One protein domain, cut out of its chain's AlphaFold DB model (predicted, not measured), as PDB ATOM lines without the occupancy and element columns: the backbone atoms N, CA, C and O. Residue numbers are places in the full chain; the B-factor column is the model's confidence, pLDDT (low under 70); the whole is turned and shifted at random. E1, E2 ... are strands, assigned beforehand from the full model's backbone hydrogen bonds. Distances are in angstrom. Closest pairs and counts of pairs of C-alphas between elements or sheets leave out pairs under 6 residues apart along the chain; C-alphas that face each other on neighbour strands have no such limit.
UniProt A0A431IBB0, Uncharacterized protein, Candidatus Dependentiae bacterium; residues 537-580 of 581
ATOM      1  N   THR A 537     233.935 166.426 268.850       87.31
ATOM      2  CA  THR A 537     234.640 167.457 268.078       87.31
ATOM      3  C   THR A 537     235.932 167.841 268.784       87.31
ATOM      4  O   THR A 537     235.915 168.557 269.780       87.31
ATOM      5  N   ILE A 538     237.059 167.373 268.243       87.38
ATOM      6  CA  ILE A 538     238.399 167.602 268.791       87.38
ATOM      7  C   ILE A 538     239.313 168.210 267.709       87.38
ATOM      8  O   ILE A 538     239.422 167.622 266.631       87.38
ATOM      9  N   PRO A 539     240.025 169.322 267.982       87.81
ATOM     10  CA  PRO A 539     239.921 170.148 269.188       87.81
ATOM     11  C   PRO A 539     238.608 170.965 269.223       87.81
ATOM     12  O   PRO A 539     238.053 171.263 268.162       87.81
ATOM     13  N   PRO A 540     238.119 171.364 270.412       89.94
ATOM     14  CA  PRO A 540     237.007 172.304 270.531       89.94
ATOM     15  C   PRO A 540     237.281 173.618 269.781       89.94
ATOM     16  O   PRO A 540     238.363 174.192 269.882       89.94
ATOM     17  N   THR A 541     236.288 174.113 269.039       89.50
ATOM     18  CA  THR A 541     236.397 175.290 268.151       89.50
ATOM     19  C   THR A 541     235.735 176.565 268.682       89.50
ATOM     20  O   THR A 541     235.839 177.622 268.064       89.50
ATOM     21  N   PHE A 542     235.043 176.495 269.817       90.06
ATOM     22  CA  PHE A 542     234.369 177.625 270.455       90.06
ATOM     23  C   PHE A 542     234.287 177.428 271.976       90.06
ATOM     24  O   PHE A 542     234.615 176.366 272.501       90.06
ATOM     25  N   GLY A 543     233.842 178.469 272.684       91.75
ATOM     26  CA  GLY A 543     233.814 178.505 274.149       91.75
ATOM     27  C   GLY A 543     235.075 179.113 274.757       91.75
ATOM     28  O   GLY A 543     236.026 179.448 274.054       91.75
ATOM     29  N   VAL A 544     235.040 179.302 276.073       93.44
ATOM     30  CA  VAL A 544     236.147 179.842 276.865       93.44
ATOM     31  C   VAL A 544     236.719 178.714 277.711       93.44
ATOM     32  O   VAL A 544     236.074 178.253 278.649       93.44
ATOM     33  N   TRP A 545     237.921 178.275 277.355       93.94
ATOM     34  CA  TRP A 545     238.642 177.174 277.981       93.94
ATOM     35  C   TRP A 545     239.820 177.681 278.805       93.94
ATOM     36  O   TRP A 545     240.471 178.676 278.475       93.94
ATOM     37  N   THR A 546     240.117 176.950 279.869       93.94
ATOM     38  CA  THR A 546     241.200 177.234 280.808       93.94
ATOM     39  C   THR A 546     242.395 176.341 280.497       93.94
ATOM     40  O   THR A 546     242.238 175.190 280.088       93.94
ATOM     41  N   VAL A 547     243.610 176.861 280.686       94.44
ATOM     42  CA  VAL A 547     244.839 176.066 280.542       94.44
ATOM     43  C   VAL A 547     244.772 174.851 281.466       94.44
ATOM     44  O   VAL A 547     244.493 175.002 282.652       94.44
ATOM     45  N   GLY A 548     245.032 173.662 280.926       93.44
ATOM     46  CA  GLY A 548     244.927 172.388 281.641       93.44
ATOM     47  C   GLY A 548     243.598 171.653 281.448       93.44
ATOM     48  O   GLY A 548     243.519 170.483 281.813       93.44
ATOM     49  N   ASP A 549     242.587 172.278 280.834       95.44
ATOM     50  CA  ASP A 549     241.361 171.566 280.462       95.44
ATOM     51  C   ASP A 549     241.663 170.442 279.470       95.44
ATOM     52  O   ASP A 549     242.394 170.641 278.495       95.44
ATOM     53  N   ASN A 550     241.076 169.272 279.708       94.69
ATOM     54  CA  ASN A 550     241.284 168.072 278.908       94.69
ATOM     55  C   ASN A 550     239.973 167.641 278.232       94.69
ATOM     56  O   ASN A 550     238.929 167.573 278.880       94.69
ATOM     57  N   CYS A 551     240.030 167.352 276.933       94.50
ATOM     58  CA  CYS A 551     238.899 166.849 276.170       94.50
ATOM     59  C   CYS A 551     239.279 165.575 275.410       94.50
ATOM     60  O   CYS A 551     240.146 165.608 274.536       94.50
ATOM     61  N   ASP A 552     238.576 164.481 275.686       93.56
ATOM     62  CA  ASP A 552     238.731 163.205 274.987       93.56
ATOM     63  C   ASP A 552     237.741 163.078 273.823       93.56
ATOM     64  O   ASP A 552     236.596 163.541 273.894       93.56
ATOM     65  N   ASN A 553     238.188 162.421 272.751       90.38
ATOM     66  CA  ASN A 553     237.394 162.166 271.556       90.38
ATOM     67  C   ASN A 553     236.439 160.983 271.775       90.38
ATOM     68  O   ASN A 553     236.883 159.862 272.023       90.38
ATOM     69  N   THR A 554     235.132 161.202 271.630       89.19
ATOM     70  CA  THR A 554     234.128 160.121 271.693       89.19
ATOM     71  C   THR A 554     233.992 159.334 270.395       89.19
ATOM     72  O   THR A 554     233.424 158.243 270.412       89.19
ATOM     73  N   VAL A 555     234.513 159.855 269.279       87.12
ATOM     74  CA  VAL A 555     234.437 159.236 267.948       87.12
ATOM     75  C   VAL A 555     235.835 159.184 267.308       87.12
ATOM     76  O   VAL A 555     236.101 159.836 266.296       87.12
ATOM     77  N   PRO A 556     236.781 158.442 267.914       82.38
ATOM     78  CA  PRO A 556     238.125 158.310 267.374       82.38
ATOM     79  C   PRO A 556     238.115 157.670 265.978       82.38
ATOM     80  O   PRO A 556     237.595 156.571 265.798       82.38
ATOM     81  N   VAL A 557     238.739 158.331 265.002       83.06
ATOM     82  CA  VAL A 557     238.985 157.780 263.656       83.06
ATOM     83  C   VAL A 557     240.453 157.379 263.506       83.06
ATOM     84  O   VAL A 557     241.329 157.990 264.123       83.06
ATOM     85  N   ALA A 558     240.738 156.361 262.688       78.50
ATOM     86  CA  ALA A 558     242.110 155.952 262.383       78.50
ATOM     87  C   ALA A 558     242.905 157.134 261.794       78.50
ATOM     88  O   ALA A 558     242.415 157.835 260.910       78.50
ATOM     89  N   GLY A 559     244.108 157.392 262.321       75.38
ATOM     90  CA  GLY A 559     244.904 158.579 261.973       75.38
ATOM     91  C   GLY A 559     244.448 159.893 262.632       75.38
ATOM     92  O   GLY A 559     245.107 160.915 262.458       75.38
ATOM     93  N   GLY A 560     243.358 159.879 263.405       80.81
ATOM     94  CA  GLY A 560     242.870 161.015 264.185       80.81
ATOM     95  C   GLY A 560     243.487 161.118 265.584       80.81
ATOM     96  O   GLY A 560     244.369 160.347 265.975       80.81
ATOM     97  N   PHE A 561     242.992 162.083 266.361       83.88
ATOM     98  CA  PHE A 561     243.453 162.364 267.723       83.88
ATOM     99  C   PHE A 561     242.590 161.658 268.774       83.88
ATOM    100  O   PHE A 561     241.363 161.599 268.641       83.88
ATOM    101  N   ARG A 562     243.228 161.174 269.849       87.00
ATOM    102  CA  ARG A 562     242.524 160.605 271.018       87.00
ATOM    103  C   ARG A 562     241.870 161.666 271.895       87.00
ATOM    104  O   ARG A 562     240.855 161.393 272.520       87.00
ATOM    105  N   GLY A 563     242.442 162.861 271.918       92.38
ATOM    106  CA  GLY A 563     241.981 163.971 272.737       92.38
ATOM    107  C   GLY A 563     242.890 165.182 272.577       92.38
ATOM    108  O   GLY A 563     243.812 165.187 271.753       92.38
ATOM    109  N   CYS A 564     242.643 166.212 273.369       92.81
ATOM    110  CA  CYS A 564     243.442 167.425 273.398       92.81
ATOM    111  C   CYS A 564     243.458 168.068 274.786       92.81
ATOM    112  O   CYS A 564     242.517 167.921 275.562       92.81
ATOM    113  N   VAL A 565     244.508 168.839 275.061       94.25
ATOM    114  CA  VAL A 565     244.643 169.643 276.280       94.25
ATOM    115  C   VAL A 565     244.781 171.112 275.900       94.25
ATOM    116  O   VAL A 565     245.551 171.448 274.996       94.25
ATOM    117  N   CYS A 566     244.045 171.991 276.578       94.06
ATOM    118  CA  CYS A 566     244.191 173.434 276.414       94.06
ATOM    119  C   CYS A 566     245.545 173.880 276.986       94.06
ATOM    120  O   CYS A 566     245.817 173.711 278.174       94.06
ATOM    121  N   ILE A 567     246.406 174.444 276.141       94.25
ATOM    122  CA  ILE A 567     247.748 174.925 276.510       94.25
ATOM    123  C   ILE A 567     247.822 176.451 276.591       94.25
ATOM    124  O   ILE A 567     248.748 176.997 277.185       94.25
ATOM    125  N   THR A 568     246.856 177.160 276.004       90.88
ATOM    126  CA  THR A 568     246.743 178.618 276.123       90.88
ATOM    127  C   THR A 568     245.273 179.014 276.066       90.88
ATOM    128  O   THR A 568     244.570 178.690 275.107       90.88
ATOM    129  N   ALA A 569     244.803 179.719 277.094       84.31
ATOM    130  CA  ALA A 569     243.447 180.253 277.133       84.31
ATOM    131  C   ALA A 569     243.260 181.360 276.067       84.31
ATOM    132  O   ALA A 569     244.213 182.085 275.774       84.31
ATOM    133  N   PRO A 570     242.056 181.527 275.491       83.06
ATOM    134  CA  PRO A 570     240.833 180.797 275.813       83.06
ATOM    135  C   PRO A 570     240.601 179.521 274.983       83.06
ATOM    136  O   PRO A 570     239.604 178.859 275.232       83.06
ATOM    137  N   ALA A 571     241.422 179.189 273.975       82.62
ATOM    138  CA  ALA A 571     241.115 178.073 273.059       82.62
ATOM    139  C   ALA A 571     242.300 177.568 272.198       82.62
ATOM    140  O   ALA A 571     242.110 177.206 271.039       82.62
ATOM    141  N   THR A 572     243.534 177.547 272.712       90.00
ATOM    142  CA  THR A 572     244.664 176.913 271.995       90.00
ATOM    143  C   THR A 572     244.923 175.525 272.558       90.00
ATOM    144  O   THR A 572     245.268 175.384 273.733       90.00
ATOM    145  N   PHE A 573     244.799 174.501 271.714       91.88
ATOM    146  CA  PHE A 573     244.868 173.101 272.125       91.88
ATOM    147  C   PHE A 573     246.090 172.383 271.557       91.88
ATOM    148  O   PHE A 573     246.431 172.528 270.385       91.88
ATOM    149  N   LYS A 574     246.703 171.536 272.386       91.38
ATOM    150  CA  LYS A 574     247.677 170.528 271.963       91.38
ATOM    151  C   LYS A 574     246.983 169.173 271.905       91.38
ATOM    152  O   LYS A 574     246.412 168.730 272.900       91.38
ATOM    153  N   THR A 575     247.023 168.515 270.754       86.81
ATOM    154  CA  THR A 575     246.440 167.180 270.591       86.81
ATOM    155  C   THR A 575     247.314 166.113 271.250       86.81
ATOM    156  O   THR A 575     248.543 166.213 271.285       86.81
ATOM    157  N   VAL A 576     246.666 165.096 271.816       79.62
ATOM    158  CA  VAL A 576     247.310 163.926 272.424       79.62
ATOM    159  C   VAL A 576     247.405 162.828 271.358       79.62
ATOM    160  O   VAL A 576     246.474 162.685 270.565       79.62
ATOM    161  N   SER A 577     248.543 162.119 271.325       62.91
ATOM    162  CA  SER A 577     249.070 161.218 270.278       62.91
ATOM    163  C   SER A 577     248.068 160.590 269.286       62.91
ATOM    164  O   SER A 577     246.988 160.151 269.691       62.91
ATOM    165  N   PRO A 578     248.449 160.453 267.997       61.59
ATOM    166  CA  PRO A 578     247.595 159.844 266.983       61.59
ATOM    167  C   PRO A 578     247.236 158.396 267.332       61.59
ATOM    168  O   PRO A 578     248.015 157.661 267.945       61.59
ATOM    169  N   ILE A 579     246.036 157.982 266.934       64.62
ATOM    170  CA  ILE A 579     245.577 156.601 267.084       64.62
ATOM    171  C   ILE A 579     246.308 155.753 266.048       64.62
ATOM    172  O   ILE A 579     246.057 155.893 264.852       64.62
ATOM    173  N   THR A 580     247.238 154.910 266.509       57.03
ATOM    174  CA  THR A 580     247.880 153.880 265.681       57.03
ATOM    175  C   THR A 580     246.809 152.957 265.109       57.03
ATOM    176  O   THR A 580     245.937 152.522 265.864       57.03
TER     177      THR A 580
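AT A GLANCE: This is residues 537 to 580 of the 581 residues of an uncharacterized protein of Candidatus Dependentiae bacterium (UniProt A0A431IBB0). This is a small three-stranded sheet, E1, E2 and E3 side by side in a meander, with a loop of residues 537 to 549 that begins over one face of the sheet, swings round the end where E2 turns into E3, and leads into E1. E2 is the strand in the middle, E2 and E3 make a long hairpin, and the strands run roughly along the longest axis of the whole. The printed part has 44 residues with no named helix and three named strands, E1, E2 and E3 in that order along the chain; across the sheet the order is also E1, E2, E3, antiparallel throughout. The class is all strand, though under half of the residues, 19 of 44, are in named elements. The whole is compact, with a radius of gyration of the C-alphas of 10.2 A, and elongated, with spans of 29 by 16 by 11 A.

IN THESE COORDINATES: The printed part begins at Thr 537, with its C-alpha at (234.640, 167.457, 268.078). Residues 537 to 549 are a stretch of 13 residues with no named element, and their C-alphas lie 4 to 14 A from the mean of the C-alphas of the printed part. E1 follows, residues 550 to 553, four residues and 10.2 A from first to last C-alpha; C-alpha 550 is at (241.284, 168.072, 278.908). E2 is residues 561 to 568, the longest strand by residues with eight, and it measures 18.6 A from first to last C-alpha. E3 is residues 572 to 578, seven residues and 18.0 A long, and it ends with C-alpha 578 at (247.595, 159.844, 266.983). Residues 579 and 580 come after it.

HOW THE PARTS SIT: The three strands form a meander, each strand the antiparallel neighbour of the one before, with no named helix between them. E1 and E3 are the edge strands and E2 is the inner strand. E1 and E2 are antiparallel and form a hairpin, with an angle of 156 degrees between their N-to-C directions. Among their C-alphas that face each other are those of Asp 552 and Gly 563, 4.0 A apart. Across this pair N 551 and O 564 are within hydrogen-bond range at 2.9 A, and N 564 and O 551 at 2.8 A. E2 and E3 form a second hairpin, antiparallel at 152 degrees between their directions. The C-alphas of Cys 564 and Thr 575, which face each other, are 4.1 A apart, and those of Cys 566 and Phe 573, which also face each other, are 4.4 A apart. Within hydrogen-bond range across this pair are, for instance, N 572 and O 568 at 2.8 A and N 576 and O 563 at 2.9 A. The C-alphas of the sheet lie up to 3.9 A off the best plane through them.

THE WHOLE: The two C-alphas farthest apart in the domain are those of Val 544 and Thr 580, 30.6 A from each other. The first and last printed C-alphas, those of Thr 537 and Thr 580, are 19.1 A apart. The printed part has no cut, and its residues run from 537 to 580 without a gap. The link from E1 to E2 is short, with seven residues between the strands, and the link from E2 to E3 is tight, with three. The mean pLDDT of the printed part is 86.4. The model's confidence is low, under 70, at residues 577 to 580, of which 577 and 578 belong to E3. The mean pLDDT is 93 for E1, 91 for E2 and 81 for E3.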